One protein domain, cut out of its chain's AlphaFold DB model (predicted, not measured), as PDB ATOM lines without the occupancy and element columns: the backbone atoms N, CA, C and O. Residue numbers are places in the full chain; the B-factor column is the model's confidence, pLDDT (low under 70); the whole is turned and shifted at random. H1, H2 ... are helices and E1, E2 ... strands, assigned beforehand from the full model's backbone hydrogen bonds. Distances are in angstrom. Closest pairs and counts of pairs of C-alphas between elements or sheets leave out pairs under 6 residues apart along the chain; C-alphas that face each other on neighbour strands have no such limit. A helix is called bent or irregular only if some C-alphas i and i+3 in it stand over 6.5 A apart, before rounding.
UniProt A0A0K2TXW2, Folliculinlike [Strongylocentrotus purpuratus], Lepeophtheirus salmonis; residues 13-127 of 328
ATOM      1  N   ASP A  13      34.544 -13.913 -31.437       62.22
ATOM      2  CA  ASP A  13      33.558 -14.964 -31.209       62.22
ATOM      3  C   ASP A  13      32.459 -14.971 -32.290       62.22
ATOM      4  O   ASP A  13      31.978 -16.042 -32.657       62.22
ATOM      5  N   LYS A  14      32.119 -13.819 -32.888       61.50
ATOM      6  CA  LYS A  14      31.203 -13.722 -34.046       61.50
ATOM      7  C   LYS A  14      31.915 -13.807 -35.399       61.50
ATOM      8  O   LYS A  14      31.278 -14.101 -36.412       61.50
ATOM      9  N   GLY A  15      33.229 -13.590 -35.398       68.69
ATOM     10  CA  GLY A  15      34.075 -13.566 -36.584       68.69
ATOM     11  C   GLY A  15      33.977 -12.246 -37.355       68.69
ATOM     12  O   GLY A  15      32.900 -11.665 -37.502       68.69
ATOM     13  N   GLY A  16      35.118 -11.767 -37.845       76.88
ATOM     14  CA  GLY A  16      35.260 -10.454 -38.471       76.88
ATOM     15  C   GLY A  16      35.968 -10.535 -39.825       76.88
ATOM     16  O   GLY A  16      37.014 -11.189 -39.921       76.88
ATOM     17  N   PRO A  17      35.425  -9.890 -40.877       80.94
ATOM     18  CA  PRO A  17      36.160  -9.698 -42.113       80.94
ATOM     19  C   PRO A  17      37.211  -8.605 -41.927       80.94
ATOM     20  O   PRO A  17      36.998  -7.654 -41.181       80.94
ATOM     21  N   PHE A  18      38.313  -8.705 -42.654       80.25
ATOM     22  CA  PHE A  18      39.222  -7.592 -42.867       80.25
ATOM     23  C   PHE A  18      39.776  -7.653 -44.290       80.25
ATOM     24  O   PHE A  18      40.002  -8.727 -44.855       80.25
ATOM     25  N   LEU A  19      39.953  -6.475 -44.876       75.69
ATOM     26  CA  LEU A  19      40.487  -6.281 -46.215       75.69
ATOM     27  C   LEU A  19      41.833  -5.567 -46.082       75.69
ATOM     28  O   LEU A  19      41.939  -4.584 -45.352       75.69
ATOM     29  N   ILE A  20      42.858  -6.077 -46.759       75.88
ATOM     30  CA  ILE A  20      44.181  -5.455 -46.828       75.88
ATOM     31  C   ILE A  20      44.570  -5.362 -48.299       75.88
ATOM     32  O   ILE A  20      44.829  -6.376 -48.944       75.88
ATOM     33  N   GLY A  21      44.623  -4.143 -48.822       64.19
ATOM     34  CA  GLY A  21      45.313  -3.822 -50.066       64.19
ATOM     35  C   GLY A  21      46.564  -3.037 -49.710       64.19
ATOM     36  O   GLY A  21      46.461  -1.878 -49.321       64.19
ATOM     37  N   ASP A  22      47.729  -3.670 -49.777       68.56
ATOM     38  CA  ASP A  22      48.997  -2.986 -49.534       68.56
ATOM     39  C   ASP A  22      49.989  -3.386 -50.622       68.56
ATOM     40  O   ASP A  22      50.418  -4.536 -50.712       68.56
ATOM     41  N   GLU A  23      50.329  -2.424 -51.472       62.78
ATOM     42  CA  GLU A  23      51.217  -2.633 -52.608       62.78
ATOM     43  C   GLU A  23      52.636  -3.013 -52.160       62.78
ATOM     44  O   GLU A  23      53.266  -3.864 -52.790       62.78
ATOM     45  N   ALA A  24      53.097  -2.475 -51.025       64.19
ATOM     46  CA  ALA A  24      54.428  -2.723 -50.482       64.19
ATOM     47  C   ALA A  24      54.530  -4.075 -49.755       64.19
ATOM     48  O   ALA A  24      55.575  -4.718 -49.805       64.19
ATOM     49  N   ILE A  25      53.457  -4.520 -49.090       68.75
ATOM     50  CA  ILE A  25      53.450  -5.776 -48.315       68.75
ATOM     51  C   ILE A  25      53.007  -6.974 -49.167       68.75
ATOM     52  O   ILE A  25      53.513  -8.082 -48.994       68.75
ATOM     53  N   LEU A  26      52.059  -6.775 -50.084       70.50
ATOM     54  CA  LEU A  26      51.408  -7.854 -50.835       70.50
ATOM     55  C   LEU A  26      51.766  -7.862 -52.330       70.50
ATOM     56  O   LEU A  26      51.232  -8.692 -53.069       70.50
ATOM     57  N   GLY A  27      52.670  -6.985 -52.783       75.06
ATOM     58  CA  GLY A  27      53.167  -6.962 -54.164       75.06
ATOM     59  C   GLY A  27      52.073  -6.639 -55.183       75.06
ATOM     60  O   GLY A  27      51.927  -7.345 -56.181       75.06
ATOM     61  N   GLY A  28      51.252  -5.630 -54.884       73.75
ATOM     62  CA  GLY A  28      50.120  -5.222 -55.726       73.75
ATOM     63  C   GLY A  28      48.906  -6.159 -55.671       73.75
ATOM     64  O   GLY A  28      48.087  -6.153 -56.583       73.75
ATOM     65  N   ARG A  29      48.786  -6.994 -54.632       82.56
ATOM     66  CA  ARG A  29      47.629  -7.876 -54.410       82.56
ATOM     67  C   ARG A  29      46.717  -7.333 -53.318       82.56
ATOM     68  O   ARG A  29      47.163  -6.679 -52.378       82.56
ATOM     69  N   THR A  30      45.446  -7.700 -53.406       84.44
ATOM     70  CA  THR A  30      44.448  -7.447 -52.369       84.44
ATOM     71  C   THR A  30      44.085  -8.749 -51.661       84.44
ATOM     72  O   THR A  30      43.767  -9.762 -52.289       84.44
ATOM     73  N   LEU A  31      44.150  -8.720 -50.335       86.81
ATOM     74  CA  LEU A  31      43.806  -9.810 -49.433       86.81
ATOM     75  C   LEU A  31      42.452  -9.520 -48.789       86.81
ATOM     76  O   LEU A  31      42.300  -8.519 -48.093       86.81
ATOM     77  N   PHE A  32      41.498 -10.431 -48.946       89.56
ATOM     78  CA  PHE A  32      40.313 -10.483 -48.095       89.56
ATOM     79  C   PHE A  32      40.430 -11.673 -47.157       89.56
ATOM     80  O   PHE A  32      40.642 -12.799 -47.604       89.56
ATOM     81  N   ALA A  33      40.266 -11.438 -45.865       89.56
ATOM     82  CA  ALA A  33      40.378 -12.462 -44.848       89.56
ATOM     83  C   ALA A  33      39.202 -12.395 -43.874       89.56
ATOM     84  O   ALA A  33      38.658 -11.334 -43.585       89.56
ATOM     85  N   PHE A  34      38.797 -13.556 -43.377       90.12
ATOM     86  CA  PHE A  34      37.719 -13.718 -42.417       90.12
ATOM     87  C   PHE A  34      38.241 -14.533 -41.240       90.12
ATOM     88  O   PHE A  34      38.488 -15.736 -41.361       90.12
ATOM     89  N   THR A  35      38.426 -13.862 -40.106       89.88
ATOM     90  CA  THR A  35      38.963 -14.464 -38.882       89.88
ATOM     91  C   THR A  35      37.838 -14.805 -37.923       89.88
ATOM     92  O   THR A  35      36.922 -14.011 -37.731       89.88
ATOM     93  N   PHE A  36      37.911 -15.980 -37.305       89.38
ATOM     94  CA  PHE A  36      36.927 -16.479 -36.349       89.38
ATOM     95  C   PHE A  36      37.598 -17.330 -35.269       89.38
ATOM     96  O   PHE A  36      38.694 -17.864 -35.453       89.38
ATOM     97  N   CYS A  37      36.922 -17.464 -34.134       90.56
ATOM     98  CA  CYS A  37      37.373 -18.269 -33.009       90.56
ATOM     99  C   CYS A  37      36.596 -19.589 -32.916       90.56
ATOM    100  O   CYS A  37      35.378 -19.609 -33.112       90.56
ATOM    101  N   LEU A  38      37.295 -20.677 -32.595       91.25
ATOM    102  CA  LEU A  38      36.724 -21.973 -32.226       91.25
ATOM    103  C   LEU A  38      37.024 -22.268 -30.757       91.25
ATOM    104  O   LEU A  38      38.119 -21.974 -30.277       91.25
ATOM    105  N   ARG A  39      36.066 -22.878 -30.053       89.81
ATOM    106  CA  ARG A  39      36.296 -23.381 -28.695       89.81
ATOM    107  C   ARG A  39      37.111 -24.673 -28.746       89.81
ATOM    108  O   ARG A  39      36.829 -25.548 -29.561       89.81
ATOM    109  N   ASP A  40      38.128 -24.764 -27.897       89.44
ATOM    110  CA  ASP A  40      39.040 -25.911 -27.811       89.44
ATOM    111  C   ASP A  40      39.560 -26.036 -26.378       89.44
ATOM    112  O   ASP A  40      40.309 -25.172 -25.920       89.44
ATOM    113  N   LEU A  41      39.162 -27.098 -25.669       87.62
ATOM    114  CA  LEU A  41      39.454 -27.262 -24.240       87.62
ATOM    115  C   LEU A  41      40.958 -27.397 -23.944       87.62
ATOM    116  O   LEU A  41      41.409 -27.008 -22.867       87.62
ATOM    117  N   ALA A  42      41.740 -27.911 -24.897       85.44
ATOM    118  CA  ALA A  42      43.184 -28.082 -24.753       85.44
ATOM    119  C   ALA A  42      43.978 -26.794 -25.042       85.44
ATOM    120  O   ALA A  42      45.165 -26.704 -24.721       85.44
ATOM    121  N   SER A  43      43.349 -25.791 -25.662       85.56
ATOM    122  CA  SER A  43      43.992 -24.524 -26.013       85.56
ATOM    123  C   SER A  43      44.004 -23.541 -24.832       85.56
ATOM    124  O   SER A  43      43.070 -23.467 -24.031       85.56
ATOM    125  N   ARG A  44      45.057 -22.717 -24.729       79.44
ATOM    126  CA  ARG A  44      45.167 -21.675 -23.691       79.44
ATOM    127  C   ARG A  44      44.035 -20.655 -23.848       79.44
ATOM    128  O   ARG A  44      43.900 -20.041 -24.899       79.44
ATOM    129  N   GLY A  45      43.241 -20.464 -22.793       82.69
ATOM    130  CA  GLY A  45      42.040 -19.623 -22.847       82.69
ATOM    131  C   GLY A  45      40.842 -20.290 -23.534       82.69
ATOM    132  O   GLY A  45      39.893 -19.597 -23.882       82.69
ATOM    133  N   GLN A  46      40.897 -21.614 -23.738       86.38
ATOM    134  CA  GLN A  46      39.843 -22.459 -24.314       86.38
ATOM    135  C   GLN A  46      39.371 -22.031 -25.714       86.38
ATOM    136  O   GLN A  46      38.250 -22.321 -26.139       86.38
ATOM    137  N   LYS A  47      40.229 -21.303 -26.431       86.88
ATOM    138  CA  LYS A  47      39.923 -20.625 -27.688       86.88
ATOM    139  C   LYS A  47      41.080 -20.785 -28.667       86.88
ATOM    140  O   LYS A  47      42.241 -20.633 -28.293       86.88
ATOM    141  N   ARG A  48      40.760 -21.046 -29.934       88.62
ATOM    142  CA  ARG A  48      41.721 -21.140 -31.037       88.62
ATOM    143  C   ARG A  48      41.255 -20.303 -32.220       88.62
ATOM    144  O   ARG A  48      40.127 -20.443 -32.686       88.62
ATOM    145  N   ILE A  49      42.134 -19.431 -32.704       88.62
ATOM    146  CA  ILE A  49      41.825 -18.474 -33.770       88.62
ATOM    147  C   ILE A  49      42.192 -19.082 -35.125       88.62
ATOM    148  O   ILE A  49      43.300 -19.587 -35.309       88.62
ATOM    149  N   TYR A  50      41.263 -19.005 -36.074       91.31
ATOM    150  CA  TYR A  50      41.436 -19.427 -37.459       91.31
ATOM    151  C   TYR A  50      41.089 -18.280 -38.405       91.31
ATOM    152  O   TYR A  50      40.280 -17.413 -38.078       91.31
ATOM    153  N   SER A  51      41.684 -18.286 -39.598       90.75
ATOM    154  CA  SER A  51      41.370 -17.324 -40.652       90.75
ATOM    155  C   SER A  51      41.240 -18.032 -41.995       90.75
ATOM    156  O   SER A  51      42.062 -18.886 -42.332       90.75
ATOM    157  N   ILE A  52      40.197 -17.691 -42.747       92.56
ATOM    158  CA  ILE A  52      40.041 -18.076 -44.153       92.56
ATOM    159  C   ILE A  52      40.296 -16.824 -44.973       92.56
ATOM    160  O   ILE A  52      39.658 -15.801 -44.737       92.56
ATOM    161  N   PHE A  53      41.199 -16.897 -45.943       91.31
ATOM    162  CA  PHE A  53      41.529 -15.749 -46.772       91.31
ATOM    163  C   PHE A  53      41.583 -16.099 -48.254       91.31
ATOM    164  O   PHE A  53      41.829 -17.242 -48.639       91.31
ATOM    165  N   ILE A  54      41.347 -15.086 -49.079       89.94
ATOM    166  CA  ILE A  54      41.514 -15.114 -50.523       89.94
ATOM    167  C   ILE A  54      42.424 -13.958 -50.924       89.94
ATOM    168  O   ILE A  54      42.266 -12.827 -50.465       89.94
ATOM    169  N   LEU A  55      43.402 -14.276 -51.763       90.06
ATOM    170  CA  LEU A  55      44.372 -13.330 -52.285       90.06
ATOM    171  C   LEU A  55      44.134 -13.185 -53.784       90.06
ATOM    172  O   LEU A  55      44.162 -14.177 -54.513       90.06
ATOM    173  N   LEU A  56      43.902 -11.956 -54.233       85.12
ATOM    174  CA  LEU A  56      43.640 -11.628 -55.629       85.12
ATOM    175  C   LEU A  56      44.571 -10.515 -56.090       85.12
ATOM    176  O   LEU A  56      44.929  -9.634 -55.318       85.12
ATOM    177  N   HIS A  57      44.979 -10.564 -57.354       84.44
ATOM    178  CA  HIS A  57      45.756  -9.479 -57.955       84.44
ATOM    179  C   HIS A  57      44.887  -8.250 -58.232       84.44
ATOM    180  O   HIS A  57      45.317  -7.130 -58.003       84.44
ATOM    181  N   ASP A  58      43.651  -8.460 -58.676       82.81
ATOM    182  CA  ASP A  58      42.745  -7.375 -59.028       82.81
ATOM    183  C   ASP A  58      41.897  -6.948 -57.818       82.81
ATOM    184  O   ASP A  58      41.070  -7.710 -57.302       82.81
ATOM    185  N   HIS A  59      42.119  -5.713 -57.369       82.12
ATOM    186  CA  HIS A  59      41.379  -5.085 -56.278       82.12
ATOM    187  C   HIS A  59      39.891  -4.901 -56.608       82.12
ATOM    188  O   HIS A  59      39.029  -5.192 -55.777       82.12
ATOM    189  N   PHE A  60      39.575  -4.443 -57.822       81.62
ATOM    190  CA  PHE A  60      38.198  -4.191 -58.242       81.62
ATOM    191  C   PHE A  60      37.404  -5.498 -58.296       81.62
ATOM    192  O   PHE A  60      36.271  -5.574 -57.815       81.62
ATOM    193  N   TRP A  61      38.045  -6.563 -58.783       80.75
ATOM    194  CA  TRP A  61      37.448  -7.894 -58.858       80.75
ATOM    195  C   TRP A  61      37.077  -8.459 -57.480       80.75
ATOM    196  O   TRP A  61      35.995  -9.028 -57.284       80.75
ATOM    197  N   LEU A  62      37.952  -8.262 -56.490       84.38
ATOM    198  CA  LEU A  62      37.682  -8.659 -55.112       84.38
ATOM    199  C   LEU A  62      36.545  -7.834 -54.497       84.38
ATOM    200  O   LEU A  62      35.671  -8.408 -53.852       84.38
ATOM    201  N   LEU A  63      36.514  -6.516 -54.722       84.25
ATOM    202  CA  LEU A  63      35.449  -5.654 -54.202       84.25
ATOM    203  C   LEU A  63      34.074  -6.026 -54.759       84.25
ATOM    204  O   LEU A  63      33.113  -6.131 -54.001       84.25
ATOM    205  N   GLN A  64      33.964  -6.284 -56.061       84.94
ATOM    206  CA  GLN A  64      32.679  -6.628 -56.670       84.94
ATOM    207  C   GLN A  64      32.143  -7.989 -56.186       84.94
ATOM    208  O   GLN A  64      30.932  -8.200 -56.114       84.94
ATOM    209  N   SER A  65      33.029  -8.907 -55.796       87.69
ATOM    210  CA  SER A  65      32.665 -10.226 -55.265       87.69
ATOM    211  C   SER A  65      32.639 -10.303 -53.729       87.69
ATOM    212  O   SER A  65      32.272 -11.345 -53.175       87.69
ATOM    213  N   ILE A  66      32.947  -9.208 -53.021       87.88
ATOM    214  CA  ILE A  66      33.195  -9.214 -51.571       87.88
ATOM    215  C   ILE A  66      31.988  -9.682 -50.756       87.88
ATOM    216  O   ILE A  66      32.145 -10.453 -49.816       87.88
ATOM    217  N   ASN A  67      30.771  -9.296 -51.151       89.12
ATOM    218  CA  ASN A  67      29.543  -9.681 -50.446       89.12
ATOM    219  C   ASN A  67      29.295 -11.193 -50.523       89.12
ATOM    220  O   ASN A  67      28.909 -11.820 -49.534       89.12
ATOM    221  N   PHE A  68      29.560 -11.792 -51.688       90.50
ATOM    222  CA  PHE A  68      29.446 -13.235 -51.891       90.50
ATOM    223  C   PHE A  68      30.511 -13.997 -51.091       90.50
ATOM    224  O   PHE A  68      30.195 -14.974 -50.402       90.50
ATOM    225  N   ILE A  69      31.763 -13.534 -51.150       90.69
ATOM    226  CA  ILE A  69      32.886 -14.144 -50.426       90.69
ATOM    227  C   ILE A  69      32.635 -14.060 -48.918       90.69
ATOM    228  O   ILE A  69      32.688 -15.082 -48.231       90.69
ATOM    229  N   TYR A  70      32.274 -12.878 -48.413       90.94
ATOM    230  CA  TYR A  70      31.911 -12.650 -47.016       90.94
ATOM    231  C   TYR A  70      30.785 -13.581 -46.566       90.94
ATOM    232  O   TYR A  70      30.935 -14.287 -45.570       90.94
ATOM    233  N   GLY A  71      29.677 -13.628 -47.314       90.56
ATOM    234  CA  GLY A  71      28.539 -14.487 -46.987       90.56
ATOM    235  C   GLY A  71      28.934 -15.960 -46.904       90.56
ATOM    236  O   GLY A  71      28.536 -16.662 -45.973       90.56
ATOM    237  N   THR A  72      29.784 -16.419 -47.824       92.75
ATOM    238  CA  THR A  72      30.244 -17.809 -47.845       92.75
ATOM    239  C   THR A  72      31.192 -18.120 -46.686       92.75
ATOM    240  O   THR A  72      31.002 -19.124 -45.998       92.75
ATOM    241  N   PHE A  73      32.183 -17.264 -46.424       93.00
ATOM    242  CA  PHE A  73      33.134 -17.457 -45.323       93.00
ATOM    243  C   PHE A  73      32.442 -17.390 -43.961       93.00
ATOM    244  O   PHE A  73      32.712 -18.226 -43.100       93.00
ATOM    245  N   LYS A  74      31.470 -16.488 -43.796       91.69
ATOM    246  CA  LYS A  74      30.638 -16.403 -42.592       91.69
ATOM    247  C   LYS A  74      29.820 -17.678 -42.363       91.69
ATOM    248  O   LYS A  74      29.742 -18.179 -41.248       91.69
ATOM    249  N   GLN A  75      29.228 -18.257 -43.410       93.00
ATOM    250  CA  GLN A  75      28.518 -19.537 -43.278       93.00
ATOM    251  C   GLN A  75      29.465 -20.689 -42.911       93.00
ATOM    252  O   GLN A  75      29.093 -21.573 -42.138       93.00
ATOM    253  N   MET A  76      30.686 -20.695 -43.453       92.88
ATOM    254  CA  MET A  76      31.711 -21.678 -43.088       92.88
ATOM    255  C   MET A  76      32.110 -21.555 -41.621       92.88
ATOM    256  O   MET A  76      32.127 -22.564 -40.917       92.88
ATOM    257  N   SER A  77      32.382 -20.334 -41.149       92.69
ATOM    258  CA  SER A  77      32.774 -20.098 -39.761       92.69
ATOM    259  C   SER A  77      31.677 -20.518 -38.792       92.69
ATOM    260  O   SER A  77      31.969 -21.246 -37.850       92.69
ATOM    261  N   MET A  78      30.414 -20.166 -39.062       91.88
ATOM    262  CA  MET A  78      29.280 -20.581 -38.228       91.88
ATOM    263  C   MET A  78      29.184 -22.105 -38.126       91.88
ATOM    264  O   MET A  78      29.031 -22.636 -37.032       91.88
ATOM    265  N   ARG A  79      29.338 -22.834 -39.241       92.75
ATOM    266  CA  ARG A  79      29.317 -24.309 -39.234       92.75
ATOM    267  C   ARG A  79      30.443 -24.901 -38.390       92.75
ATOM    268  O   ARG A  79      30.216 -25.876 -37.677       92.75
ATOM    269  N   PHE A  80      31.646 -24.334 -38.471       93.44
ATOM    270  CA  PHE A  80      32.772 -24.782 -37.652       93.44
ATOM    271  C   PHE A  80      32.566 -24.462 -36.177       93.44
ATOM    272  O   PHE A  80      32.809 -25.325 -35.339       93.44
ATOM    273  N   GLN A  81      32.059 -23.272 -35.864       92.62
ATOM    274  CA  GLN A  81      31.738 -22.870 -34.500       92.62
ATOM    275  C   GLN A  81      30.668 -23.770 -33.887       92.62
ATOM    276  O   GLN A  81      30.870 -24.269 -32.787       92.62
ATOM    277  N   SER A  82      29.576 -24.060 -34.602       92.25
ATOM    278  CA  SER A  82      28.527 -24.968 -34.122       92.25
ATOM    279  C   SER A  82      29.072 -26.362 -33.796       92.25
ATOM    280  O   SER A  82      28.821 -26.858 -32.704       92.25
ATOM    281  N   LYS A  83      29.874 -26.957 -34.689       92.19
ATOM    282  CA  LYS A  83      30.479 -28.281 -34.454       92.19
ATOM    283  C   LYS A  83      31.492 -28.282 -33.308       92.19
ATOM    284  O   LYS A  83      31.479 -29.181 -32.474       92.19
ATOM    285  N   ALA A  84      32.366 -27.277 -33.252       90.75
ATOM    286  CA  ALA A  84      33.330 -27.146 -32.162       90.75
ATOM    287  C   ALA A  84      32.620 -26.970 -30.812       90.75
ATOM    288  O   ALA A  84      33.058 -27.515 -29.806       90.75
ATOM    289  N   ASN A  85      31.502 -26.238 -30.801       91.50
ATOM    290  CA  ASN A  85      30.696 -25.999 -29.612       91.50
ATOM    291  C   ASN A  85      29.993 -27.255 -29.103       91.50
ATOM    292  O   ASN A  85      29.932 -27.429 -27.894       91.50
ATOM    293  N   GLU A  86      29.474 -28.088 -30.004       91.62
ATOM    294  CA  GLU A  86      28.828 -29.363 -29.680       91.62
ATOM    295  C   GLU A  86      29.815 -30.348 -29.042       91.62
ATOM    296  O   GLU A  86      29.500 -31.002 -28.054       91.62
ATOM    297  N   LEU A  87      31.037 -30.415 -29.572       89.38
ATOM    298  CA  LEU A  87      32.049 -31.353 -29.090       89.38
ATOM    299  C   LEU A  87      32.823 -30.844 -27.872       89.38
ATOM    300  O   LEU A  87      33.539 -31.631 -27.258       89.38
ATOM    301  N   PHE A  88      32.698 -29.563 -27.516       88.31
ATOM    302  CA  PHE A  88      33.531 -28.912 -26.504       88.31
ATOM    303  C   PHE A  88      33.525 -29.636 -25.150       88.31
ATOM    304  O   PHE A  88      34.593 -29.915 -24.612       88.31
ATOM    305  N   ASP A  89      32.348 -30.016 -24.649       85.81
ATOM    306  CA  ASP A  89      32.206 -30.657 -23.330       85.81
ATOM    307  C   ASP A  89      32.741 -32.101 -23.303       85.81
ATOM    308  O   ASP A  89      33.028 -32.649 -22.243       85.81
ATOM    309  N   THR A  90      32.909 -32.717 -24.478       84.50
ATOM    310  CA  THR A  90      33.424 -34.090 -24.642       84.50
ATOM    311  C   THR A  90      34.924 -34.144 -24.942       84.50
ATOM    312  O   THR A  90      35.491 -35.222 -25.130       84.50
ATOM    313  N   GLN A  91      35.589 -32.991 -25.051       81.88
ATOM    314  CA  GLN A  91      37.009 -32.921 -25.379       81.88
ATOM    315  C   GLN A  91      37.891 -33.150 -24.147       81.88
ATOM    316  O   GLN A  91      37.637 -32.617 -23.075       81.88
ATOM    317  N   ASP A  92      39.001 -33.865 -24.331       79.50
ATOM    318  CA  ASP A  92      40.077 -33.919 -23.341       79.50
ATOM    319  C   ASP A  92      40.918 -32.638 -23.355       79.50
ATOM    320  O   ASP A  92      41.347 -32.174 -24.414       79.50
ATOM    321  N   SER A  93      41.248 -32.121 -22.172       79.88
ATOM    322  CA  SER A  93      42.106 -30.939 -21.995       79.88
ATOM    323  C   SER A  93      43.604 -31.224 -22.173       79.88
ATOM    324  O   SER A  93      44.415 -30.300 -22.196       79.88
ATOM    325  N   SER A  94      44.000 -32.495 -22.288       74.69
ATOM    326  CA  SER A  94      45.403 -32.918 -22.200       74.69
ATOM    327  C   SER A  94      46.175 -32.863 -23.522       74.69
ATOM    328  O   SER A  94      47.407 -32.896 -23.502       74.69
ATOM    329  N   LYS A  95      45.494 -32.795 -24.676       81.12
ATOM    330  CA  LYS A  95      46.137 -32.849 -26.001       81.12
ATOM    331  C   LYS A  95      45.508 -31.890 -27.001       81.12
ATOM    332  O   LYS A  95      44.309 -31.943 -27.259       81.12
ATOM    333  N   LEU A  96      46.358 -31.094 -27.650       81.81
ATOM    334  CA  LEU A  96      45.961 -30.238 -28.763       81.81
ATOM    335  C   LEU A  96      45.581 -31.092 -29.982       81.81
ATOM    336  O   LEU A  96      46.378 -31.901 -30.461       81.81
ATOM    337  N   LYS A  97      44.367 -30.895 -30.498       83.44
ATOM    338  CA  LYS A  97      43.830 -31.648 -31.638       83.44
ATOM    339  C   LYS A  97      44.071 -30.898 -32.955       83.44
ATOM    340  O   LYS A  97      44.188 -29.668 -32.994       83.44
ATOM    341  N   ASN A  98      44.169 -31.636 -34.063       89.12
ATOM    342  CA  ASN A  98      44.078 -31.030 -35.395       89.12
ATOM    343  C   ASN A  98      42.624 -30.581 -35.662       89.12
ATOM    344  O   ASN A  98      41.709 -30.929 -34.915       89.12
ATOM    345  N   LEU A  99      42.397 -29.800 -36.721       89.44
ATOM    346  CA  LEU A  99      41.066 -29.242 -36.986       89.44
ATOM    347  C   LEU A  99      40.025 -30.329 -37.317       89.44
ATOM    348  O   LEU A  99      38.870 -30.195 -36.925       89.44
ATOM    349  N   SER A 100      40.417 -31.413 -37.996       91.50
ATOM    350  CA  SER A 100      39.508 -32.526 -38.299       91.50
ATOM    351  C   SER A 100      39.042 -33.244 -37.032       91.50
ATOM    352  O   SER A 100      37.848 -33.473 -36.880       91.50
ATOM    353  N   HIS A 101      39.936 -33.529 -36.082       88.62
ATOM    354  CA  HIS A 101      39.573 -34.121 -34.792       88.62
ATOM    355  C   HIS A 101      38.833 -33.138 -33.880       88.62
ATOM    356  O   HIS A 101      37.952 -33.564 -33.141       88.62
ATOM    357  N   LEU A 102      39.146 -31.838 -33.938       89.00
ATOM    358  CA  LEU A 102      38.434 -30.806 -33.172       89.00
ATOM    359  C   LEU A 102      36.957 -30.707 -33.582       89.00
ATOM    360  O   LEU A 102      36.091 -30.500 -32.739       89.00
ATOM    361  N   LEU A 103      36.678 -30.871 -34.877       91.00
ATOM    362  CA  LEU A 103      35.330 -30.814 -35.444       91.00
ATOM    363  C   LEU A 103      34.659 -32.192 -35.580       91.00
ATOM    364  O   LEU A 103      33.555 -32.262 -36.123       91.00
ATOM    365  N   GLY A 104      35.320 -33.271 -35.138       89.50
ATOM    366  CA  GLY A 104      34.811 -34.645 -35.234       89.50
ATOM    367  C   GLY A 104      34.566 -35.108 -36.675       89.50
ATOM    368  O   GLY A 104      33.587 -35.793 -36.951       89.50
ATOM    369  N   ASP A 105      35.399 -34.669 -37.620       91.00
ATOM    370  CA  ASP A 105      35.112 -34.782 -39.044       91.00
ATOM    371  C   ASP A 105      36.338 -35.196 -39.873       91.00
ATOM    372  O   ASP A 105      37.134 -34.366 -40.316       91.00
ATOM    373  N   GLU A 106      36.469 -36.500 -40.121       91.62
ATOM    374  CA  GLU A 106      37.609 -37.091 -40.843       91.62
ATOM    375  C   GLU A 106      37.722 -36.596 -42.292       91.62
ATOM    376  O   GLU A 106      38.817 -36.411 -42.818       91.62
ATOM    377  N   ASN A 107      36.587 -36.285 -42.922       93.38
ATOM    378  CA  ASN A 107      36.519 -35.838 -44.315       93.38
ATOM    379  C   ASN A 107      36.558 -34.304 -44.469       93.38
ATOM    380  O   ASN A 107      36.225 -33.777 -45.537       93.38
ATOM    381  N   LEU A 108      36.943 -33.571 -43.414       93.12
ATOM    382  CA  LEU A 108      36.952 -32.103 -43.379       93.12
ATOM    383  C   LEU A 108      37.666 -31.481 -44.578       93.12
ATOM    384  O   LEU A 108      37.088 -30.651 -45.280       93.12
ATOM    385  N   TYR A 109      38.909 -31.888 -44.822       94.56
ATOM    386  CA  TYR A 109      39.748 -31.278 -45.850       94.56
ATOM    387  C   TYR A 109      39.223 -31.542 -47.266       94.56
ATOM    388  O   TYR A 109      39.283 -30.657 -48.117       94.56
ATOM    389  N   VAL A 110      38.611 -32.706 -47.504       95.12
ATOM    390  CA  VAL A 110      37.978 -33.041 -48.791       95.12
ATOM    391  C   VAL A 110      36.773 -32.136 -49.054       95.12
ATOM    392  O   VAL A 110      36.614 -31.605 -50.158       95.12
ATOM    393  N   ARG A 111      35.927 -31.912 -48.039       92.69
ATOM    394  CA  ARG A 111      34.780 -30.999 -48.169       92.69
ATOM    395  C   ARG A 111      35.218 -29.544 -48.301       92.69
ATOM    396  O   ARG A 111      34.666 -28.843 -49.147       92.69
ATOM    397  N   LEU A 112      36.228 -29.116 -47.545       94.56
ATOM    398  CA  LEU A 112      36.827 -27.784 -47.662       94.56
ATOM    399  C   LEU A 112      37.363 -27.524 -49.069       94.56
ATOM    400  O   LEU A 112      37.025 -26.512 -49.675       94.56
ATOM    401  N   HIS A 113      38.129 -28.463 -49.622       95.62
ATOM    402  CA  HIS A 113      38.666 -28.355 -50.975       95.62
ATOM    403  C   HIS A 113      37.552 -28.213 -52.022       95.62
ATOM    404  O   HIS A 113      37.590 -27.311 -52.861       95.62
ATOM    405  N   ARG A 114      36.504 -29.049 -51.942       95.19
ATOM    406  CA  ARG A 114      35.337 -28.939 -52.832       95.19
ATOM    407  C   ARG A 114      34.652 -27.578 -52.699       95.19
ATOM    408  O   ARG A 114      34.259 -26.997 -53.709       95.19
ATOM    409  N   GLN A 115      34.517 -27.076 -51.474       93.12
ATOM    410  CA  GLN A 115      33.899 -25.783 -51.210       93.12
ATOM    411  C   GLN A 115      34.738 -24.629 -51.773       93.12
ATOM    412  O   GLN A 115      34.184 -23.772 -52.455       93.12
ATOM    413  N   PHE A 116      36.059 -24.639 -51.583       95.06
ATOM    414  CA  PHE A 116      36.956 -23.629 -52.148       95.06
ATOM    415  C   PHE A 116      36.958 -23.640 -53.679       95.06
ATOM    416  O   PHE A 116      36.841 -22.579 -54.286       95.06
ATOM    417  N   ILE A 117      36.974 -24.813 -54.320       95.38
ATOM    418  CA  ILE A 117      36.810 -24.903 -55.781       95.38
ATOM    419  C   ILE A 117      35.458 -24.330 -56.219       95.38
ATOM    420  O   ILE A 117      35.385 -23.629 -57.226       95.38
ATOM    421  N   GLY A 118      34.381 -24.627 -55.486       93.19
ATOM    422  CA  GLY A 118      33.050 -24.090 -55.772       93.19
ATOM    423  C   GLY A 118      33.022 -22.563 -55.725       93.19
ATOM    424  O   GLY A 118      32.533 -21.937 -56.662       93.19
ATOM    425  N   ILE A 119      33.616 -21.977 -54.681       91.06
ATOM    426  CA  ILE A 119      33.769 -20.526 -54.530       91.06
ATOM    427  C   ILE A 119      34.529 -19.954 -55.730       91.06
ATOM    428  O   ILE A 119      33.997 -19.091 -56.419       91.06
ATOM    429  N   LEU A 120      35.712 -20.487 -56.052       90.62
ATOM    430  CA  LEU A 120      36.527 -20.003 -57.173       90.62
ATOM    431  C   LEU A 120      35.796 -20.093 -58.522       90.62
ATOM    432  O   LEU A 120      35.875 -19.170 -59.329       90.62
ATOM    433  N   LYS A 121      35.030 -21.167 -58.763       91.12
ATOM    434  CA  LYS A 121      34.225 -21.322 -59.986       91.12
ATOM    435  C   LYS A 121      33.108 -20.289 -60.093       91.12
ATOM    436  O   LYS A 121      32.850 -19.803 -61.188       91.12
ATOM    437  N   ILE A 122      32.422 -19.986 -58.990       88.12
ATOM    438  CA  ILE A 122      31.334 -18.999 -58.982       88.12
ATOM    439  C   ILE A 122      31.900 -17.602 -59.217       88.12
ATOM    440  O   ILE A 122      31.396 -16.889 -60.083       88.12
ATOM    441  N   ILE A 123      32.980 -17.241 -58.514       86.25
ATOM    442  CA  ILE A 123      33.617 -15.936 -58.709       86.25
ATOM    443  C   ILE A 123      34.134 -15.816 -60.154       86.25
ATOM    444  O   ILE A 123      33.915 -14.794 -60.785       86.25
ATOM    445  N   GLY A 124      34.695 -16.881 -60.743       83.62
ATOM    446  CA  GLY A 124      35.104 -16.881 -62.155       83.62
ATOM    447  C   GLY A 124      33.957 -16.756 -63.172       83.62
ATOM    448  O   GLY A 124      34.148 -16.178 -64.237       83.62
ATOM    449  N   LYS A 125      32.762 -17.282 -62.872       81.25
ATOM    450  CA  LYS A 125      31.603 -17.247 -63.785       81.25
ATOM    451  C   LYS A 125      30.851 -15.922 -63.780       81.25
ATOM    452  O   LYS A 125      30.369 -15.511 -64.829       81.25
ATOM    453  N   ASN A 126      30.740 -15.269 -62.625       69.62
ATOM    454  CA  ASN A 126      29.949 -14.042 -62.473       69.62
ATOM    455  C   ASN A 126      30.490 -12.844 -63.283       69.62
ATOM    456  O   ASN A 126      29.845 -11.802 -63.307       69.62
ATOM    457  N   PHE A 127      31.645 -12.991 -63.939       65.81
ATOM    458  CA  PHE A 127      32.349 -11.936 -64.671       65.81
ATOM    459  C   PHE A 127      32.653 -12.313 -66.128       65.81
ATOM    460  O   PHE A 127      33.566 -11.760 -66.733       65.81
TER     461      PHE A 127
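This is residues 13 to 127 of the 328 residues of the protein "Folliculinlike [Strongylocentrotus purpuratus]" of Lepeophtheirus salmonis (UniProt A0A0K2TXW2). A long, narrow antiparallel sheet of three strands, E1, E2 and E3, has the long helix H2 running lengthwise over one face, while no named helix is on the other face. A second long helix, H4, folds back loosely alongside H2 without reaching the sheet; short H3 sits in the link before it, and short H1 lies between E1 and E2 at one end of the sheet. The printed part has 115 residues with four named helices and three named strands, in the order E1 H1 E2 E3 H2 H3 H4, and the sheet order is E1, E2, E3. The class is mixed, helices and strands. The outline is elongated, 46 by 29 by 21 A, yet only just compact, close to loose, with a radius of gyration of the C-alphas of 16.0 A.

In the sheet, E2, residues 30 to 39, is the inner strand. E1, residues 16 to 21, is an edge strand antiparallel to E2 at 155 degrees, with N 18 and O 33 within hydrogen-bond range at 2.8 A. E3, residues 47 to 56, is the other edge strand and makes a hairpin with E2, antiparallel at 162 degrees, with N 34 and O 52 at 2.8 A and N 50 and O 36 at 2.9 A. H2, residues 59 to 90, is on the sheet at a height over the sheet of 7.6 A. It runs along the strands, at 9 degrees to E2 on the local plane, over E2 and E3 and only just over E1, on which 3 of its C-alphas fall. The closest C-alphas of E2 and H2 are those of Thr 30 and His 59, 5.5 A apart. H2 has a kink of 60 degrees near residue 66 and is irregular, with C-alphas 64 and 67 at 7.6 A. H4, residues 108 to 125, is close to H2 but not clearly touching, the closest C-alphas being those of Ser 65 and Ile 123, 6.7 A apart; they run opposite ways at a shallow tilt of 19 degrees. H4 is apart from E1, E2 and E3. H3, residues 99 to 102, is close to H2 but not clearly touching, with the closest C-alphas those of Ala 84 and Leu 102, 6.4 A apart. H1, residues 23 to 26, is only just not on the sheet, with 4 pairs of C-alphas within 10 A. Every O i to N i+4 pair of H4 is within hydrogen-bond range, as are 24 of 28 in H2; H1 and H3 are too short for such a pair.

E2 is 29.7 A long from first to last C-alpha, E3 29.6 A and E1 16.7 A. H2 spans 43.7 A, H4 25.8 A, H1 5.5 A and H3 4.9 A. C-alpha 16, where E1 begins, is at (35.260, -10.454, -38.471), and C-alpha 125, where H4 ends, is at (31.603, -17.247, -63.785).

The two C-alphas farthest apart, those of Ser 94 and Phe 127, are 49.1 A apart. The printed part has no cut, and no link is long. The mean pLDDT of the printed part is 85.9; residues 13 to 15, 21 to 25 and 126 to 127 are under 70.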